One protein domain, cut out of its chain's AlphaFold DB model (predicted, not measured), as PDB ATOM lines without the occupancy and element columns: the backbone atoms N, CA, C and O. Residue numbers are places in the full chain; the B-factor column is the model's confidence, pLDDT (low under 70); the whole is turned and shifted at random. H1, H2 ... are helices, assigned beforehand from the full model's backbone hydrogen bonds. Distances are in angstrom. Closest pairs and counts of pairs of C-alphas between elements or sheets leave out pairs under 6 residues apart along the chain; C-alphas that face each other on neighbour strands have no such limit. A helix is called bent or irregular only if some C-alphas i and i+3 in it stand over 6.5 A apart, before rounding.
ATOM      1  N   MET A 773      19.138   3.311 -20.857       70.66
ATOM      2  CA  MET A 773      18.417   4.592 -20.786       70.66
ATOM      3  C   MET A 773      18.283   5.139 -19.353       70.66
ATOM      4  O   MET A 773      18.284   6.351 -19.148       70.66
ATOM      5  N   GLN A 774      18.167   4.272 -18.338       72.84
ATOM      6  CA  GLN A 774      18.140   4.727 -16.941       72.84
ATOM      7  C   GLN A 774      19.499   5.255 -16.478       72.84
ATOM      8  O   GLN A 774      19.543   6.193 -15.681       72.84
ATOM      9  N   PHE A 775      20.594   4.677 -16.975       73.82
ATOM     10  CA  PHE A 775      21.947   5.112 -16.646       73.82
ATOM     11  C   PHE A 775      22.280   6.463 -17.293       73.82
ATOM     12  O   PHE A 775      22.779   7.359 -16.613       73.82
ATOM     13  N   GLU A 776      21.921   6.661 -18.565       77.93
ATOM     14  CA  GLU A 776      22.074   7.960 -19.236       77.93
ATOM     15  C   GLU A 776      21.270   9.062 -18.542       77.93
ATOM     16  O   GLU A 776      21.803  10.139 -18.267       77.93
ATOM     17  N   HIS A 777      20.018   8.774 -18.168       76.19
ATOM     18  CA  HIS A 777      19.185   9.741 -17.459       76.19
ATOM     19  C   HIS A 777      19.751  10.095 -16.074       76.19
ATOM     20  O   HIS A 777      19.709  11.255 -15.665       76.19
ATOM     21  N   ALA A 778      20.328   9.124 -15.356       76.40
ATOM     22  CA  ALA A 778      20.999   9.382 -14.085       76.40
ATOM     23  C   ALA A 778      22.223  10.302 -14.257       76.40
ATOM     24  O   ALA A 778      22.382  11.245 -13.479       76.40
ATOM     25  N   ASN A 779      23.027  10.087 -15.304       79.60
ATOM     26  CA  ASN A 779      24.197  10.915 -15.611       79.60
ATOM     27  C   ASN A 779      23.814  12.349 -16.004       79.60
ATOM     28  O   ASN A 779      24.493  13.305 -15.627       79.60
ATOM     29  N   GLU A 780      22.727  12.528 -16.755       82.07
ATOM     30  CA  GLU A 780      22.238  13.858 -17.124       82.07
ATOM     31  C   GLU A 780      21.721  14.632 -15.903       82.07
ATOM     32  O   GLU A 780      22.034  15.813 -15.730       82.07
ATOM     33  N   ILE A 781      21.011  13.947 -15.001       80.69
ATOM     34  CA  ILE A 781      20.592  14.527 -13.724       80.69
ATOM     35  C   ILE A 781      21.822  14.915 -12.892       80.69
ATOM     36  O   ILE A 781      21.881  16.034 -12.384       80.69
ATOM     37  N   GLU A 782      22.823  14.039 -12.776       81.14
ATOM     38  CA  GLU A 782      24.069  14.338 -12.061       81.14
ATOM     39  C   GLU A 782      24.769  15.588 -12.615       81.14
ATOM     40  O   GLU A 782      25.128  16.481 -11.842       81.14
ATOM     41  N   ARG A 783      24.889  15.719 -13.942       84.00
ATOM     42  CA  ARG A 783      25.439  16.934 -14.568       84.00
ATOM     43  C   ARG A 783      24.618  18.174 -14.231       84.00
ATOM     44  O   ARG A 783      25.203  19.197 -13.882       84.00
ATOM     45  N   SER A 784      23.287  18.087 -14.283       84.58
ATOM     46  CA  SER A 784      22.405  19.205 -13.915       84.58
ATOM     47  C   SER A 784      22.625  19.653 -12.470       84.58
ATOM     48  O   SER A 784      22.593  20.847 -12.186       84.58
ATOM     49  N   PHE A 785      22.870  18.717 -11.555       85.99
ATOM     50  CA  PHE A 785      23.128  19.024 -10.152       85.99
ATOM     51  C   PHE A 785      24.498  19.649  -9.904       85.99
ATOM     52  O   PHE A 785      24.626  20.550  -9.075       85.99
ATOM     53  N   LEU A 786      25.527  19.176 -10.608       85.02
ATOM     54  CA  LEU A 786      26.857  19.778 -10.548       85.02
ATOM     55  C   LEU A 786      26.856  21.193 -11.134       85.02
ATOM     56  O   LEU A 786      27.579  22.057 -10.639       85.02
ATOM     57  N   GLU A 787      26.021  21.451 -12.137       88.40
ATOM     58  CA  GLU A 787      25.835  22.797 -12.668       88.40
ATOM     59  C   GLU A 787      25.045  23.684 -11.696       88.40
ATOM     60  O   GLU A 787      25.474  24.794 -11.391       88.40
ATOM     61  N   ASP A 788      23.967  23.168 -11.097       89.34
ATOM     62  CA  ASP A 788      23.228  23.871 -10.041       89.34
ATOM     63  C   ASP A 788      24.111  24.203  -8.833       89.34
ATOM     64  O   ASP A 788      23.959  25.269  -8.242       89.34
ATOM     65  N   ARG A 789      25.073  23.336  -8.496       88.91
ATOM     66  CA  ARG A 789      26.097  23.603  -7.478       88.91
ATOM     67  C   ARG A 789      26.946  24.823  -7.842       88.91
ATOM     68  O   ARG A 789      27.143  25.696  -7.003       88.91
ATOM     69  N   ARG A 790      27.456  24.901  -9.076       89.82
ATOM     70  CA  ARG A 790      28.278  26.041  -9.531       89.82
ATOM     71  C   ARG A 790      27.483  27.340  -9.528       89.82
ATOM     72  O   ARG A 790      27.982  28.364  -9.064       89.82
ATOM     73  N   ILE A 791      26.243  27.281 -10.009       90.71
ATOM     74  CA  ILE A 791      25.327  28.421 -10.012       90.71
ATOM     75  C   ILE A 791      25.046  28.867  -8.571       90.71
ATOM     76  O   ILE A 791      25.140  30.056  -8.281       90.71
ATOM     77  N   LEU A 792      24.761  27.931  -7.657       93.93
ATOM     78  CA  LEU A 792      24.505  28.233  -6.248       93.93
ATOM     79  C   LEU A 792      25.700  28.916  -5.584       93.93
ATOM     80  O   LEU A 792      25.512  29.928  -4.912       93.93
ATOM     81  N   HIS A 793      26.910  28.397  -5.799       90.45
ATOM     82  CA  HIS A 793      28.132  28.996  -5.272       90.45
ATOM     83  C   HIS A 793      28.296  30.434  -5.773       90.45
ATOM     84  O   HIS A 793      28.416  31.347  -4.965       90.45
ATOM     85  N   ARG A 794      28.189  30.664  -7.092       92.54
ATOM     86  CA  ARG A 794      28.267  32.009  -7.689       92.54
ATOM     87  C   ARG A 794      27.252  32.978  -7.076       92.54
ATOM     88  O   ARG A 794      27.612  34.096  -6.727       92.54
ATOM     89  N   ILE A 795      25.999  32.547  -6.932       93.52
ATOM     90  CA  ILE A 795      24.939  33.360  -6.323       93.52
ATOM     91  C   ILE A 795      25.292  33.706  -4.875       93.52
ATOM     92  O   ILE A 795      25.179  34.860  -4.478       93.52
ATOM     93  N   CYS A 796      25.731  32.727  -4.080       94.23
ATOM     94  CA  CYS A 796      26.084  32.952  -2.679       94.23
ATOM     95  C   CYS A 796      27.263  33.922  -2.542       94.23
ATOM     96  O   CYS A 796      27.203  34.833  -1.719       94.23
ATOM     97  N   THR A 797      28.287  33.788  -3.388       90.93
ATOM     98  CA  THR A 797      29.417  34.722  -3.433       90.93
ATOM     99  C   THR A 797      28.958  36.137  -3.778       90.93
ATOM    100  O   THR A 797      29.304  37.073  -3.060       90.93
ATOM    101  N   ASN A 798      28.132  36.306  -4.812       92.50
ATOM    102  CA  ASN A 798      27.630  37.621  -5.207       92.50
ATOM    103  C   ASN A 798      26.749  38.262  -4.128       92.50
ATOM    104  O   ASN A 798      26.914  39.440  -3.819       92.50
ATOM    105  N   LEU A 799      25.840  37.492  -3.519       93.75
ATOM    106  CA  LEU A 799      24.985  37.982  -2.436       93.75
ATOM    107  C   LEU A 799      25.807  38.359  -1.201       93.75
ATOM    108  O   LEU A 799      25.512  39.371  -0.570       93.75
ATOM    109  N   SER A 800      26.845  37.583  -0.877       92.93
ATOM    110  CA  SER A 800      27.799  37.917   0.183       92.93
ATOM    111  C   SER A 800      28.548  39.206  -0.136       92.93
ATOM    112  O   SER A 800      28.596  40.115   0.688       92.93
ATOM    113  N   HIS A 801      29.046  39.347  -1.364       91.48
ATOM    114  CA  HIS A 801      29.748  40.547  -1.801       91.48
ATOM    115  C   HIS A 801      28.851  41.790  -1.729       91.48
ATOM    116  O   HIS A 801      29.201  42.766  -1.065       91.48
ATOM    117  N   ALA A 802      27.647  41.722  -2.299       90.16
ATOM    118  CA  ALA A 802      26.661  42.795  -2.226       90.16
ATOM    119  C   ALA A 802      26.264  43.125  -0.779       90.16
ATOM    120  O   ALA A 802      26.063  44.291  -0.440       90.16
ATOM    121  N   HIS A 803      26.192  42.110   0.092       90.07
ATOM    122  CA  HIS A 803      25.970  42.299   1.520       90.07
ATOM    123  C   HIS A 803      27.130  43.055   2.180       90.07
ATOM    124  O   HIS A 803      26.874  44.020   2.894       90.07
ATOM    125  N   THR A 804      28.383  42.663   1.923       90.39
ATOM    126  CA  THR A 804      29.578  43.320   2.489       90.39
ATOM    127  C   THR A 804      29.780  44.747   1.981       90.39
ATOM    128  O   THR A 804      30.242  45.599   2.733       90.39
ATOM    129  N   GLN A 805      29.397  45.032   0.736       89.49
ATOM    130  CA  GLN A 805      29.508  46.364   0.136       89.49
ATOM    131  C   GLN A 805      28.294  47.264   0.405       89.49
ATOM    132  O   GLN A 805      28.257  48.397  -0.065       89.49
ATOM    133  N   ASN A 806      27.287  46.784   1.145       85.51
ATOM    134  CA  ASN A 806      26.033  47.508   1.379       85.51
ATOM    135  C   ASN A 806      25.286  47.929   0.099       85.51
ATOM    136  O   ASN A 806      24.491  48.866   0.122       85.51
ATOM    137  N   HIS A 807      25.467  47.203  -1.008       86.32
ATOM    138  CA  HIS A 807      24.768  47.436  -2.278       86.32
ATOM    139  C   HIS A 807      23.405  46.738  -2.333       86.32
ATOM    140  O   HIS A 807      23.027  46.142  -3.342       86.32
ATOM    141  N   TRP A 808      22.659  46.775  -1.229       85.72
ATOM    142  CA  TRP A 808      21.343  46.154  -1.172       85.72
ATOM    143  C   TRP A 808      20.260  47.107  -1.686       85.72
ATOM    144  O   TRP A 808      20.227  48.269  -1.276       85.72
ATOM    145  N   PRO A 809      19.348  46.644  -2.555       83.18
ATOM    146  CA  PRO A 809      18.230  47.469  -2.982       83.18
ATOM    147  C   PRO A 809      17.317  47.750  -1.781       83.18
ATOM    148  O   PRO A 809      16.822  46.828  -1.129       83.18
ATOM    149  N   GLY A 810      17.103  49.034  -1.476       78.25
ATOM    150  CA  GLY A 810      16.185  49.453  -0.412       78.25
ATOM    151  C   GLY A 810      14.727  49.108  -0.738       78.25
ATOM    152  O   GLY A 810      13.961  48.695   0.131       78.25
ATOM    153  N   GLU A 811      14.354  49.195  -2.016       75.16
ATOM    154  CA  GLU A 811      13.038  48.798  -2.508       75.16
ATOM    155  C   GLU A 811      12.959  47.272  -2.679       75.16
ATOM    156  O   GLU A 811      13.848  46.644  -3.250       75.16
ATOM    157  N   ASN A 812      11.867  46.657  -2.215       79.09
ATOM    158  CA  ASN A 812      11.631  45.201  -2.230       79.09
ATOM    159  C   ASN A 812      12.532  44.360  -1.309       79.09
ATOM    160  O   ASN A 812      12.513  43.126  -1.408       79.09
ATOM    161  N   SER A 813      13.253  44.990  -0.378       84.23
ATOM    162  CA  SER A 813      14.167  44.297   0.532       84.23
ATOM    163  C   SER A 813      13.484  43.150   1.293       84.23
ATOM    164  O   SER A 813      13.984  42.027   1.322       84.23
ATOM    165  N   SER A 814      12.266  43.367   1.798       87.95
ATOM    166  CA  SER A 814      11.486  42.353   2.522       87.95
ATOM    167  C   SER A 814      11.163  41.107   1.683       87.95
ATOM    168  O   SER A 814      11.221  39.980   2.185       87.95
ATOM    169  N   LYS A 815      10.862  41.274   0.389       90.86
ATOM    170  CA  LYS A 815      10.572  40.164  -0.533       90.86
ATOM    171  C   LYS A 815      11.839  39.377  -0.858       90.86
ATOM    172  O   LYS A 815      11.799  38.145  -0.864       90.86
ATOM    173  N   LEU A 816      12.950  40.077  -1.090       92.16
ATOM    174  CA  LEU A 816      14.255  39.462  -1.328       92.16
ATOM    175  C   LEU A 816      14.712  38.675  -0.093       92.16
ATOM    176  O   LEU A 816      15.004  37.485  -0.202       92.16
ATOM    177  N   LEU A 817      14.644  39.280   1.098       91.76
ATOM    178  CA  LEU A 817      14.973  38.629   2.370       91.76
ATOM    179  C   LEU A 817      14.072  37.421   2.648       91.76
ATOM    180  O   LEU A 817      14.558  36.377   3.077       91.76
ATOM    181  N   SER A 818      12.773  37.507   2.341       93.34
ATOM    182  CA  SER A 818      11.856  36.365   2.457       93.34
ATOM    183  C   SER A 818      12.279  35.190   1.569       93.34
ATOM    184  O   SER A 818      12.214  34.036   1.999       93.34
ATOM    185  N   ASN A 819      12.725  35.459   0.339       94.76
ATOM    186  CA  ASN A 819      13.203  34.424  -0.577       94.76
ATOM    187  C   ASN A 819      14.534  33.816  -0.115       94.76
ATOM    188  O   ASN A 819      14.673  32.592  -0.142       94.76
ATOM    189  N   ILE A 820      15.463  34.642   0.370       94.08
ATOM    190  CA  ILE A 820      16.741  34.194   0.940       94.08
ATOM    191  C   ILE A 820      16.501  33.294   2.154       94.08
ATOM    192  O   ILE A 820      17.045  32.192   2.220       94.08
ATOM    193  N   ASN A 821      15.613  33.696   3.066       94.33
ATOM    194  CA  ASN A 821      15.259  32.893   4.234       94.33
ATOM    195  C   ASN A 821      14.638  31.544   3.838       94.33
ATOM    196  O   ASN A 821      15.032  30.493   4.340       94.33
ATOM    197  N   LYS A 822      13.700  31.540   2.878       95.06
ATOM    198  CA  LYS A 822      13.101  30.295   2.361       95.06
ATOM    199  C   LYS A 822      14.152  29.355   1.773       95.06
ATOM    200  O   LYS A 822      14.082  28.151   2.023       95.06
ATOM    201  N   ALA A 823      15.105  29.890   1.009       95.01
ATOM    202  CA  ALA A 823      16.200  29.112   0.442       95.01
ATOM    203  C   ALA A 823      17.117  28.552   1.544       95.01
ATOM    204  O   ALA A 823      17.366  27.348   1.558       95.01
ATOM    205  N   SER A 824      17.533  29.382   2.507       93.89
ATOM    206  CA  SER A 824      18.370  28.969   3.643       93.89
ATOM    207  C   SER A 824      17.717  27.848   4.460       93.89
ATOM    208  O   SER A 824      18.336  26.808   4.679       93.89
ATOM    209  N   ILE A 825      16.436  27.989   4.823       92.41
ATOM    210  CA  ILE A 825      15.687  26.955   5.556       92.41
ATOM    211  C   ILE A 825      15.617  25.654   4.750       92.41
ATOM    212  O   ILE A 825      15.786  24.567   5.305       92.41
ATOM    213  N   LEU A 826      15.363  25.737   3.441       92.58
ATOM    214  CA  LEU A 826      15.301  24.551   2.594       92.58
ATOM    215  C   LEU A 826      16.652  23.840   2.520       92.58
ATOM    216  O   LEU A 826      16.697  22.624   2.690       92.58
ATOM    217  N   PHE A 827      17.739  24.576   2.295       94.20
ATOM    218  CA  PHE A 827      19.081  24.004   2.245       94.20
ATOM    219  C   PHE A 827      19.491  23.409   3.592       94.20
ATOM    220  O   PHE A 827      19.963  22.275   3.621       94.20
ATOM    221  N   LYS A 828      19.182  24.077   4.709       91.28
ATOM    222  CA  LYS A 828      19.376  23.515   6.050       91.28
ATOM    223  C   LYS A 828      18.621  22.195   6.229       91.28
ATOM    224  O   LYS A 828      19.198  21.208   6.674       91.28
ATOM    225  N   ASN A 829      17.357  22.134   5.811       90.51
ATOM    226  CA  ASN A 829      16.569  20.900   5.869       90.51
ATOM    227  C   ASN A 829      17.144  19.796   4.966       90.51
ATOM    228  O   ASN A 829      17.108  18.623   5.338       90.51
ATOM    229  N   LEU A 830      17.680  20.135   3.789       90.18
ATOM    230  CA  LEU A 830      18.360  19.175   2.912       90.18
ATOM    231  C   LEU A 830      19.611  18.600   3.568       90.18
ATOM    232  O   LEU A 830      19.781  17.382   3.582       90.18
ATOM    233  N   VAL A 831      20.442  19.459   4.154       87.11
ATOM    234  CA  VAL A 831      21.637  19.037   4.890       87.11
ATOM    235  C   VAL A 831      21.247  18.148   6.064       87.11
ATOM    236  O   VAL A 831      21.822  17.084   6.217       87.11
ATOM    237  N   GLN A 832      20.207  18.480   6.827       85.63
ATOM    238  CA  GLN A 832      19.764  17.638   7.946       85.63
ATOM    239  C   GLN A 832      19.167  16.291   7.513       85.63
ATOM    240  O   GLN A 832      19.286  15.291   8.218       85.63
ATOM    241  N   THR A 833      18.478  16.247   6.371       83.70
ATOM    242  CA  THR A 833      17.811  15.022   5.895       83.70
ATOM    243  C   THR A 833      18.742  14.089   5.125       83.70
ATOM    244  O   THR A 833      18.503  12.880   5.107       83.70
ATOM    245  N   ARG A 834      19.785  14.621   4.477       82.61
ATOM    246  CA  ARG A 834      20.704  13.862   3.611       82.61
ATOM    247  C   ARG A 834      22.150  13.866   4.098       82.61
ATOM    248  O   ARG A 834      22.859  12.890   3.864       82.61
ATOM    249  N   GLY A 835      22.587  14.931   4.757       73.90
ATOM    250  CA  GLY A 835      23.867  15.004   5.447       73.90
ATOM    251  C   GLY A 835      23.769  14.229   6.752       73.90
ATOM    252  O   GLY A 835      23.108  14.639   7.696       73.90
ATOM    253  N   ALA A 836      24.415  13.073   6.820       65.79
ATOM    254  CA  ALA A 836      24.423  12.235   8.017       65.79
ATOM    255  C   ALA A 836      25.324  12.789   9.154       65.79
ATOM    256  O   ALA A 836      25.895  11.996   9.897       65.79
ATOM    257  N   GLY A 837      25.505  14.113   9.270       58.75
ATOM    258  CA  GLY A 837      26.434  14.748  10.215       58.75
ATOM    259  C   GLY A 837      25.952  16.108  10.731       58.75
ATOM    260  O   GLY A 837      25.018  16.684  10.177       58.75
ATOM    261  N   ASP A 838      26.585  16.598  11.798       49.42
ATOM    262  CA  ASP A 838      26.385  17.949  12.330       49.42
ATOM    263  C   ASP A 838      27.230  18.929  11.504       49.42
ATOM    264  O   ASP A 838      28.455  18.915  11.579       49.42
ATOM    265  N   TRP A 839      26.581  19.741  10.666       53.71
ATOM    266  CA  TRP A 839      27.245  20.592   9.666       53.71
ATOM    267  C   TRP A 839      27.106  22.105   9.935       53.71
ATOM    268  O   TRP A 839      27.401  22.915   9.062       53.71
ATOM    269  N   ASP A 840      26.702  22.520  11.140       51.17
ATOM    270  CA  ASP A 840      26.430  23.933  11.480       51.17
ATOM    271  C   ASP A 840      27.713  24.755  11.818       51.17
ATOM    272  O   ASP A 840      27.680  25.655  12.657       51.17
ATOM    273  N   GLY A 841      28.854  24.484  11.169       45.73
ATOM    274  CA  GLY A 841      30.113  25.202  11.423       45.73
ATOM    275  C   GLY A 841      31.069  25.210  10.230       45.73
ATOM    276  O   GLY A 841      31.897  24.318  10.090       45.73
ATOM    277  N   MET A 842      30.980  26.228   9.371       45.59
ATOM    278  CA  MET A 842      31.969  26.482   8.318       45.59
ATOM    279  C   MET A 842      32.514  27.904   8.439       45.59
ATOM    280  O   MET A 842      31.757  28.856   8.617       45.59
ATOM    281  N   ASN A 843      33.841  28.024   8.364       43.22
ATOM    282  CA  ASN A 843      34.556  29.292   8.407       43.22
ATOM    283  C   ASN A 843      34.693  29.815   6.967       43.22
ATOM    284  O   ASN A 843      35.291  29.149   6.128       43.22
ATOM    285  N   LEU A 844      34.082  30.965   6.679       41.49
ATOM    286  CA  LEU A 844      33.842  31.511   5.330       41.49
ATOM    287  C   LEU A 844      34.996  32.374   4.787       41.49
ATOM    288  O   LEU A 844      34.771  33.303   4.014       41.49
ATOM    289  N   ASN A 845      36.230  32.090   5.186       36.53
ATOM    290  CA  ASN A 845      37.392  32.828   4.709       36.53
ATOM    291  C   ASN A 845      38.238  31.867   3.894       36.53
ATOM    292  O   ASN A 845      38.903  31.044   4.500       36.53
ATOM    293  N   ASP A 846      38.116  31.909   2.566       37.88
ATOM    294  CA  ASP A 846      39.196  31.649   1.600       37.88
ATOM    295  C   ASP A 846      38.589  31.583   0.195       37.88
ATOM    296  O   ASP A 846      38.031  30.576  -0.242       37.88
ATOM    297  N   GLY A 847      38.662  32.696  -0.531       39.04
ATOM    298  CA  GLY A 847      38.150  32.726  -1.885       39.04
ATOM    299  C   GLY A 847      38.239  34.076  -2.571       39.04
ATOM    300  O   GLY A 847      37.403  34.946  -2.347       39.04
ATOM    301  N   GLU A 848      39.192  34.206  -3.483       39.91
ATOM    302  CA  GLU A 848      39.286  35.293  -4.454       39.91
ATOM    303  C   GLU A 848      38.522  34.859  -5.724       39.91
ATOM    304  O   GLU A 848      38.951  33.944  -6.426       39.91
ATOM    305  N   TRP A 849      37.335  35.422  -5.990       46.88
ATOM    306  CA  TRP A 849      36.457  34.959  -7.080       46.88
ATOM    307  C   TRP A 849      35.898  36.117  -7.907       46.88
ATOM    308  O   TRP A 849      35.577  37.181  -7.383       46.88
ATOM    309  N   SER A 850      35.778  35.881  -9.219       44.42
ATOM    310  CA  SER A 850      35.451  36.885 -10.236       44.42
ATOM    311  C   SER A 850      34.211  37.725  -9.923       44.42
ATOM    312  O   SER A 850      33.076  37.247  -9.946       44.42
ATOM    313  N   THR A 851      34.455  39.024  -9.771       45.91
ATOM    314  CA  THR A 851      33.497  40.127  -9.677       45.91
ATOM    315  C   THR A 851      32.806  40.388 -11.017       45.91
ATOM    316  O   THR A 851      33.077  41.377 -11.697       45.91
ATOM    317  N   ALA A 852      31.896  39.511 -11.432       56.08
ATOM    318  CA  ALA A 852      30.850  39.944 -12.353       56.08
ATOM    319  C   ALA A 852      29.771  40.632 -11.509       56.08
ATOM    320  O   ALA A 852      29.036  39.949 -10.798       56.08
ATOM    321  N   VAL A 853      29.713  41.969 -11.564       59.91
ATOM    322  CA  VAL A 853      28.711  42.796 -10.871       59.91
ATOM    323  C   VAL A 853      27.323  42.432 -11.412       59.91
ATOM    324  O   VAL A 853      26.892  42.935 -12.447       59.91
ATOM    325  N   SER A 854      26.667  41.475 -10.762       72.30
ATOM    326  CA  SER A 854      25.278  41.094 -11.015       72.30
ATOM    327  C   SER A 854      24.386  41.863 -10.044       72.30
ATOM    328  O   SER A 854      24.780  42.130  -8.909       72.30
ATOM    329  N   ASP A 855      23.191  42.237 -10.490       88.04
ATOM    330  CA  ASP A 855      22.187  42.853  -9.625       88.04
ATOM    331  C   ASP A 855      21.661  41.826  -8.603       88.04
ATOM    332  O   ASP A 855      21.314  40.695  -8.958       88.04
ATOM    333  N   VAL A 856      21.552  42.239  -7.336       90.63
ATOM    334  CA  VAL A 856      21.067  41.418  -6.212       90.63
ATOM    335  C   VAL A 856      19.703  40.809  -6.523       90.63
ATOM    336  O   VAL A 856      19.464  39.646  -6.199       90.63
ATOM    337  N   ALA A 857      18.804  41.553  -7.175       91.36
ATOM    338  CA  ALA A 857      17.481  41.034  -7.520       91.36
ATOM    339  C   ALA A 857      17.564  39.861  -8.511       91.36
ATOM    340  O   ALA A 857      16.876  38.852  -8.338       91.36
ATOM    341  N   THR A 858      18.462  39.956  -9.496       92.43
ATOM    342  CA  THR A 858      18.700  38.895 -10.486       92.43
ATOM    343  C   THR A 858      19.286  37.648  -9.824       92.43
ATOM    344  O   THR A 858      18.844  36.531 -10.102       92.43
ATOM    345  N   ASP A 859      20.227  37.826  -8.896       93.66
ATOM    346  CA  ASP A 859      20.841  36.716  -8.166       93.66
ATOM    347  C   ASP A 859      19.857  36.041  -7.197       93.66
ATOM    348  O   ASP A 859      19.855  34.814  -7.076       93.66
ATOM    349  N   VAL A 860      18.955  36.797  -6.560       93.93
ATOM    350  CA  VAL A 860      17.873  36.224  -5.739       93.93
ATOM    351  C   VAL A 860      16.844  35.484  -6.600       93.93
ATOM    352  O   VAL A 860      16.370  34.420  -6.199       93.93
ATOM    353  N   ASP A 861      16.505  35.968  -7.793       93.74
ATOM    354  CA  ASP A 861      15.615  35.236  -8.704       93.74
ATOM    355  C   ASP A 861      16.267  33.942  -9.221       93.74
ATOM    356  O   ASP A 861      15.622  32.885  -9.275       93.74
ATOM    357  N   ALA A 862      17.571  33.980  -9.512       94.11
ATOM    358  CA  ALA A 862      18.353  32.791  -9.830       94.11
ATOM    359  C   ALA A 862      18.407  31.816  -8.639       94.11
ATOM    360  O   ALA A 862      18.200  30.611  -8.818       94.11
ATOM    361  N   LEU A 863      18.568  32.324  -7.409       95.91
ATOM    362  CA  LEU A 863      18.507  31.530  -6.178       95.91
ATOM    363  C   LEU A 863      17.163  30.814  -6.065       95.91
ATOM    364  O   LEU A 863      17.103  29.628  -5.729       95.91
ATOM    365  N   VAL A 864      16.076  31.524  -6.386       94.91
ATOM    366  CA  VAL A 864      14.718  30.982  -6.366       94.91
ATOM    367  C   VAL A 864      14.559  29.824  -7.348       94.91
ATOM    368  O   VAL A 864      13.929  28.813  -7.018       94.91
ATOM    369  N   ALA A 865      15.135  29.936  -8.544       94.28
ATOM    370  CA  ALA A 865      15.125  28.860  -9.527       94.28
ATOM    371  C   ALA A 865      15.917  27.633  -9.041       94.28
ATOM    372  O   ALA A 865      15.405  26.508  -9.101       94.28
ATOM    373  N   VAL A 866      17.119  27.850  -8.500       93.13
ATOM    374  CA  VAL A 866      17.998  26.786  -7.995       93.13
ATOM    375  C   VAL A 866      17.354  26.048  -6.823       93.13
ATOM    376  O   VAL A 866      17.202  24.825  -6.883       93.13
ATOM    377  N   TYR A 867      16.875  26.749  -5.788       92.31
ATOM    378  CA  TYR A 867      16.285  26.059  -4.634       92.31
ATOM    379  C   TYR A 867      15.006  25.296  -5.024       92.31
ATOM    380  O   TYR A 867      14.746  24.217  -4.488       92.31
ATOM    381  N   LYS A 868      14.202  25.800  -5.978       93.68
ATOM    382  CA  LYS A 868      13.019  25.080  -6.484       93.68
ATOM    383  C   LYS A 868      13.402  23.787  -7.202       93.68
ATOM    384  O   LYS A 868      12.692  22.793  -7.041       93.68
ATOM    385  N   ARG A 869      14.505  23.772  -7.961       89.29
ATOM    386  CA  ARG A 869      15.047  22.541  -8.564       89.29
ATOM    387  C   ARG A 869      15.467  21.553  -7.481       89.29
ATOM    388  O   ARG A 869      14.935  20.442  -7.452       89.29
ATOM    389  N   PHE A 870      16.277  21.982  -6.514       90.33
ATOM    390  CA  PHE A 870      16.659  21.144  -5.370       90.33
ATOM    391  C   PHE A 870      15.448  20.584  -4.609       90.33
ATOM    392  O   PHE A 870      15.399  19.390  -4.312       90.33
ATOM    393  N   SER A 871      14.422  21.406  -4.367       88.72
ATOM    394  CA  SER A 871      13.181  20.989  -3.706       88.72
ATOM    395  C   SER A 871      12.445  19.875  -4.455       88.72
ATOM    396  O   SER A 871      11.887  18.976  -3.821       88.72
ATOM    397  N   ARG A 872      12.407  19.940  -5.792       86.84
ATOM    398  CA  ARG A 872      11.754  18.925  -6.635       86.84
ATOM    399  C   ARG A 872      12.554  17.633  -6.659       86.84
ATOM    400  O   ARG A 872      11.980  16.555  -6.551       86.84
ATOM    401  N   HIS A 873      13.872  17.730  -6.780       81.30
ATOM    402  CA  HIS A 873      14.696  16.538  -6.903       81.30
ATOM    403  C   HIS A 873      14.912  15.822  -5.574       81.30
ATOM    404  O   HIS A 873      14.976  14.598  -5.563       81.30
ATOM    405  N   HIS A 874      14.951  16.535  -4.446       78.84
ATOM    406  CA  HIS A 874      15.136  15.908  -3.137       78.84
ATOM    407  C   HIS A 874      14.014  14.931  -2.753       78.84
ATOM    408  O   HIS A 874      14.258  13.945  -2.050       78.84
ATOM    409  N   THR A 875      12.790  15.197  -3.212       80.83
ATOM    410  CA  THR A 875      11.619  14.341  -2.976       80.83
ATOM    411  C   THR A 875      11.458  13.242  -4.029       80.83
ATOM    412  O   THR A 875      10.611  12.364  -3.867       80.83
ATOM    413  N   SER A 876      12.275  13.248  -5.087       80.56
ATOM    414  CA  SER A 876      12.245  12.220  -6.129       80.56
ATOM    415  C   SER A 876      12.789  10.885  -5.615       80.56
ATOM    416  O   SER A 876      13.742  10.845  -4.840       80.56
ATOM    417  N   LEU A 877      12.242   9.767  -6.103       75.48
ATOM    418  CA  LEU A 877      12.783   8.424  -5.841       75.48
ATOM    419  C   LEU A 877      14.237   8.283  -6.325       75.48
ATOM    420  O   LEU A 877      15.031   7.580  -5.701       75.48
ATOM    421  N   MET A 878      14.595   9.013  -7.387       72.81
ATOM    422  CA  MET A 878      15.957   9.093  -7.930       72.81
ATOM    423  C   MET A 878      16.944   9.746  -6.957       72.81
ATOM    424  O   MET A 878      18.149   9.556  -7.096       72.81
ATOM    425  N   ALA A 879      16.457  10.470  -5.942       76.86
ATOM    426  CA  ALA A 879      17.310  11.170  -4.994       76.86
ATOM    427  C   ALA A 879      18.285  10.240  -4.273       76.86
ATOM    428  O   ALA A 879      19.356  10.673  -3.881       76.86
ATOM    429  N   ASN A 880      17.957   8.963  -4.094       77.66
ATOM    430  CA  ASN A 880      18.845   8.040  -3.389       77.66
ATOM    431  C   ASN A 880      20.110   7.680  -4.185       77.66
ATOM    432  O   ASN A 880      21.083   7.244  -3.577       77.66
ATOM    433  N   ASN A 881      20.104   7.895  -5.503       78.39
ATOM    434  CA  ASN A 881      21.232   7.598  -6.389       78.39
ATOM    435  C   ASN A 881      22.064   8.841  -6.728       78.39
ATOM    436  O   ASN A 881      23.058   8.734  -7.436       78.39
ATOM    437  N   LEU A 882      21.659  10.023  -6.254       76.69
ATOM    438  CA  LEU A 882      22.382  11.256  -6.534       76.69
ATOM    439  C   LEU A 882      23.686  11.320  -5.734       76.69
ATOM    440  O   LEU A 882      23.714  10.881  -4.576       76.69
ATOM    441  N   PRO A 883      24.739  11.947  -6.283       78.80
ATOM    442  CA  PRO A 883      26.016  12.135  -5.604       78.80
ATOM    443  C   PRO A 883      25.920  13.256  -4.557       78.80
ATOM    444  O   PRO A 883      26.680  14.218  -4.579       78.80
ATOM    445  N   TRP A 884      24.994  13.144  -3.600       82.67
ATOM    446  CA  TRP A 884      24.768  14.167  -2.576       82.67
ATOM    447  C   TRP A 884      26.052  14.568  -1.866       82.67
ATOM    448  O   TRP A 884      26.224  15.740  -1.570       82.67
ATOM    449  N   LYS A 885      26.985  13.634  -1.661       80.92
ATOM    450  CA  LYS A 885      28.264  13.921  -1.008       80.92
ATOM    451  C   LYS A 885      29.021  15.088  -1.663       80.92
ATOM    452  O   LYS A 885      29.533  15.923  -0.937       80.92
ATOM    453  N   SER A 886      29.060  15.179  -2.996       78.06
ATOM    454  CA  SER A 886      29.803  16.242  -3.699       78.06
ATOM    455  C   SER A 886      29.063  17.582  -3.758       78.06
ATOM    456  O   SER A 886      29.668  18.612  -4.049       78.06
ATOM    457  N   ILE A 887      27.752  17.575  -3.504       84.79
ATOM    458  CA  ILE A 887      26.884  18.754  -3.594       84.79
ATOM    459  C   ILE A 887      26.592  19.322  -2.195       84.79
ATOM    460  O   ILE A 887      26.411  20.527  -2.042       84.79
ATOM    461  N   MET A 888      26.573  18.468  -1.166       87.41
ATOM    462  CA  MET A 888      26.169  18.810   0.200       87.41
ATOM    463  C   MET A 888      27.075  19.840   0.860       87.41
ATOM    464  O   MET A 888      26.556  20.685   1.574       87.41
ATOM    465  N   GLU A 889      28.382  19.826   0.586       86.77
ATOM    466  CA  GLU A 889      29.306  20.854   1.090       86.77
ATOM    467  C   GLU A 889      28.871  22.252   0.627       86.77
ATOM    468  O   GLU A 889      28.687  23.149   1.443       86.77
ATOM    469  N   CYS A 890      28.571  22.401  -0.666       88.84
ATOM    470  CA  CYS A 890      28.113  23.667  -1.239       88.84
ATOM    471  C   CYS A 890      26.707  24.057  -0.758       88.84
ATOM    472  O   CYS A 890      26.448  25.230  -0.506       88.84
ATOM    473  N   ILE A 891      25.793  23.092  -0.593       91.86
ATOM    474  CA  ILE A 891      24.462  23.362  -0.019       91.86
ATOM    475  C   ILE A 891      24.593  23.836   1.431       91.86
ATOM    476  O   ILE A 891      23.867  24.739   1.842       91.86
ATOM    477  N   ASN A 892      25.494  23.232   2.206       90.64
ATOM    478  CA  ASN A 892      25.719  23.590   3.598       90.64
ATOM    479  C   ASN A 892      26.317  24.990   3.737       90.64
ATOM    480  O   ASN A 892      25.802  25.812   4.493       90.64
ATOM    481  N   GLU A 893      27.348  25.275   2.947       89.69
ATOM    482  CA  GLU A 893      27.952  26.599   2.848       89.69
ATOM    483  C   GLU A 893      26.903  27.653   2.460       89.69
ATOM    484  O   GLU A 893      26.740  28.657   3.154       89.69
ATOM    485  N   ALA A 894      26.102  27.375   1.426       92.94
ATOM    486  CA  ALA A 894      25.007  28.241   1.002       92.94
ATOM    487  C   ALA A 894      23.962  28.442   2.111       92.94
ATOM    488  O   ALA A 894      23.502  29.562   2.325       92.94
ATOM    489  N   ALA A 895      23.583  27.390   2.845       93.56
ATOM    490  CA  ALA A 895      22.620  27.493   3.941       93.56
ATOM    491  C   ALA A 895      23.118  28.440   5.044       93.56
ATOM    492  O   ALA A 895      22.354  29.305   5.489       93.56
ATOM    493  N   CYS A 896      24.387  28.294   5.438       92.44
ATOM    494  CA  CYS A 896      25.039  29.107   6.465       92.44
ATOM    495  C   CYS A 896      25.182  30.568   6.024       92.44
ATOM    496  O   CYS A 896      24.813  31.482   6.765       92.44
ATOM    497  N   LEU A 897      25.663  30.793   4.800       93.09
ATOM    498  CA  LEU A 897      25.886  32.125   4.245       93.09
ATOM    499  C   LEU A 897      24.564  32.879   4.064       93.09
ATOM    500  O   LEU A 897      24.416  33.996   4.558       93.09
ATOM    501  N   LEU A 898      23.562  32.254   3.437       94.68
ATOM    502  CA  LEU A 898      22.243  32.867   3.241       94.68
ATOM    503  C   LEU A 898      21.533  33.128   4.575       94.68
ATOM    504  O   LEU A 898      20.858  34.147   4.722       94.68
ATOM    505  N   GLY A 899      21.699  32.231   5.553       93.10
ATOM    506  CA  GLY A 899      21.174  32.418   6.905       93.10
ATOM    507  C   GLY A 899      21.811  33.617   7.608       93.10
ATOM    508  O   GLY A 899      21.104  34.419   8.216       93.10
ATOM    509  N   SER A 900      23.126  33.783   7.462       92.98
ATOM    510  CA  SER A 900      23.875  34.903   8.042       92.98
ATOM    511  C   SER A 900      23.479  36.242   7.416       92.98
ATOM    512  O   SER A 900      23.184  37.186   8.145       92.98
ATOM    513  N   ILE A 901      23.374  36.307   6.081       92.75
ATOM    514  CA  ILE A 901      22.894  37.497   5.353       92.75
ATOM    515  C   ILE A 901      21.484  37.879   5.809       92.75
ATOM    516  O   ILE A 901      21.209  39.050   6.067       92.75
ATOM    517  N   PHE A 902      20.583  36.899   5.925       93.43
ATOM    518  CA  PHE A 902      19.217  37.150   6.375       93.43
ATOM    519  C   PHE A 902      19.182  37.711   7.800       93.43
ATOM    520  O   PHE A 902      18.520  38.717   8.033       93.43
ATOM    521  N   LEU A 903      19.901  37.092   8.743       91.78
ATOM    522  CA  LEU A 903      19.924  37.540  10.138       91.78
ATOM    523  C   LEU A 903      20.522  38.940  10.291       91.78
ATOM    524  O   LEU A 903      19.968  39.738  11.040       91.78
ATOM    525  N   ALA A 904      21.604  39.246   9.571       91.01
ATOM    526  CA  ALA A 904      22.225  40.567   9.597       91.01
ATOM    527  C   ALA A 904      21.273  41.649   9.061       91.01
ATOM    528  O   ALA A 904      21.061  42.666   9.711       91.01
ATOM    529  N   ARG A 905      20.616  41.405   7.922       87.84
ATOM    530  CA  ARG A 905      19.729  42.400   7.297       87.84
ATOM    531  C   ARG A 905      18.380  42.557   7.986       87.84
ATOM    532  O   ARG A 905      17.825  43.645   7.963       87.84
ATOM    533  N   VAL A 906      17.857  41.516   8.631       88.97
ATOM    534  CA  VAL A 906      16.644  41.638   9.464       88.97
ATOM    535  C   VAL A 906      16.885  42.498  10.707       88.97
ATOM    536  O   VAL A 906      15.925  42.990  11.279       88.97
ATOM    537  N   GLN A 907      18.134  42.679  11.145       83.45
ATOM    538  CA  GLN A 907      18.452  43.612  12.231       83.45
ATOM    539  C   GLN A 907      18.564  45.067  11.754       83.45
ATOM    540  O   GLN A 907      18.439  45.973  12.572       83.45
ATOM    541  N   GLU A 908      18.819  45.289  10.460       80.90
ATOM    542  CA  GLU A 908      18.905  46.629   9.863       80.90
ATOM    543  C   GLU A 908      17.546  47.187   9.419       80.90
ATOM    544  O   GLU A 908      17.362  48.404   9.433       80.90
ATOM    545  N   VAL A 909      16.629  46.309   8.992       72.71
ATOM    546  CA  VAL A 909      15.234  46.637   8.636       72.71
ATOM    547  C   VAL A 909      14.379  46.695   9.891       72.71
ATOM    548  O   VAL A 909      13.610  47.674  10.019       72.71
TER     549      VAL A 909
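What this domain is: This is residues 773 to 909 of the 909 residues of an uncharacterized protein of Caenorhabditis elegans (UniProt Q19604). Four long helices, H1, H2, H3 and H5, stand side by side as an elongated bundle, arranged in a ring in which H1 and H2 are at opposite corners and H3 and H5 fill the two places between them. The short helix H4 lies across one end of the bundle, between the last residue of H3 and the first of H5, and the long stretch from 835 to 855 swings round the outside of H5 and H1 on its way from H2 to H3. The printed part has 137 residues with five named helices, H1 to H5 in chain order, and no named strand; its class is all helix. The whole is compact, with a radius of gyration of the C-alphas of 15.3 A, and its C-alphas span 49 by 30 by 29 A.

How they stand to each other: The printed part begins with H1, residues 773 to 804, the longest helix. H1, H2, H3 and H5 form a bundle, four helices in mostly aligned packing, where H2 is residues 813 to 834, H3 residues 856 to 874 and H5 residues 884 to 908. H1 touches H3 with residues 788 to 802 alone; the closest C-alphas, those of Ile 795 and Asp 859, are 5.6 A apart. These two helices run opposite ways at a shallow tilt of 33 degrees, only just short of steep. H1 also touches H5, the same way at a shallow tilt of 28 degrees, with the closest C-alphas, those of Cys 796 and Ala 894, 6.1 A apart. H2 is apart from H1. It touches H3, the same way at a shallow tilt of 29 degrees, and the closest C-alphas there are those of Ala 823 and Tyr 867, 5.9 A apart. H2 touches H5 with 31 pairs of C-alphas within 8 A, the closest being Ser 824 and Ala 895 at 4.5 A; they run opposite ways at a shallow tilt of 34 degrees, only just short of steep. H3 and H5 are apart. H4, residues 877 to 881, is close to H1 but not clearly touching, with the C-alphas of Ala 778 and Asn 881 closest at 7.9 A. H4 is likewise close to H3 but not clearly touching, with the C-alphas of His 873 and Ala 879 closest at 6.3 A. In H1, H2 and H3 every O i to N i+4 pair is within hydrogen-bond range; in H5 it is 18 of 21, and in H4 0 of 1, beside 1 of 2 for O i to N i+3.

Where its parts are: H1 begins at C-alpha 773, (18.417, 4.592, -20.786), and measures 46.5 A from first to last C-alpha. H2 measures 31.3 A, and H3 measures 26.4 A from C-alpha 856 at (21.067, 41.418, -6.212). H4 measures 8.5 A and is only just irregular, with C-alphas 877 and 880 6.6 A apart. H5 measures 35.3 A, ends at C-alpha 908, (18.905, 46.629, 9.863), and is also only just irregular, with C-alphas 886 and 889 6.7 A apart.

The domain as a whole: The two C-alphas farthest apart are those of Met 773 and Glu 908, at 52.0 A. The printed part has no cut and ends at residue 909, the chain's last residue. The link from H1 to H2 is short, that from H2 to H3 is long with 21 residues, and those from H3 to H4 and from H4 to H5 are tight. In residues 835 to 855 the C-alphas lie 14 to 19 A from the mean of all C-alphas. The mean pLDDT of the printed part is 82.0, and the model's confidence is low, under 70, at residues 836 to 853.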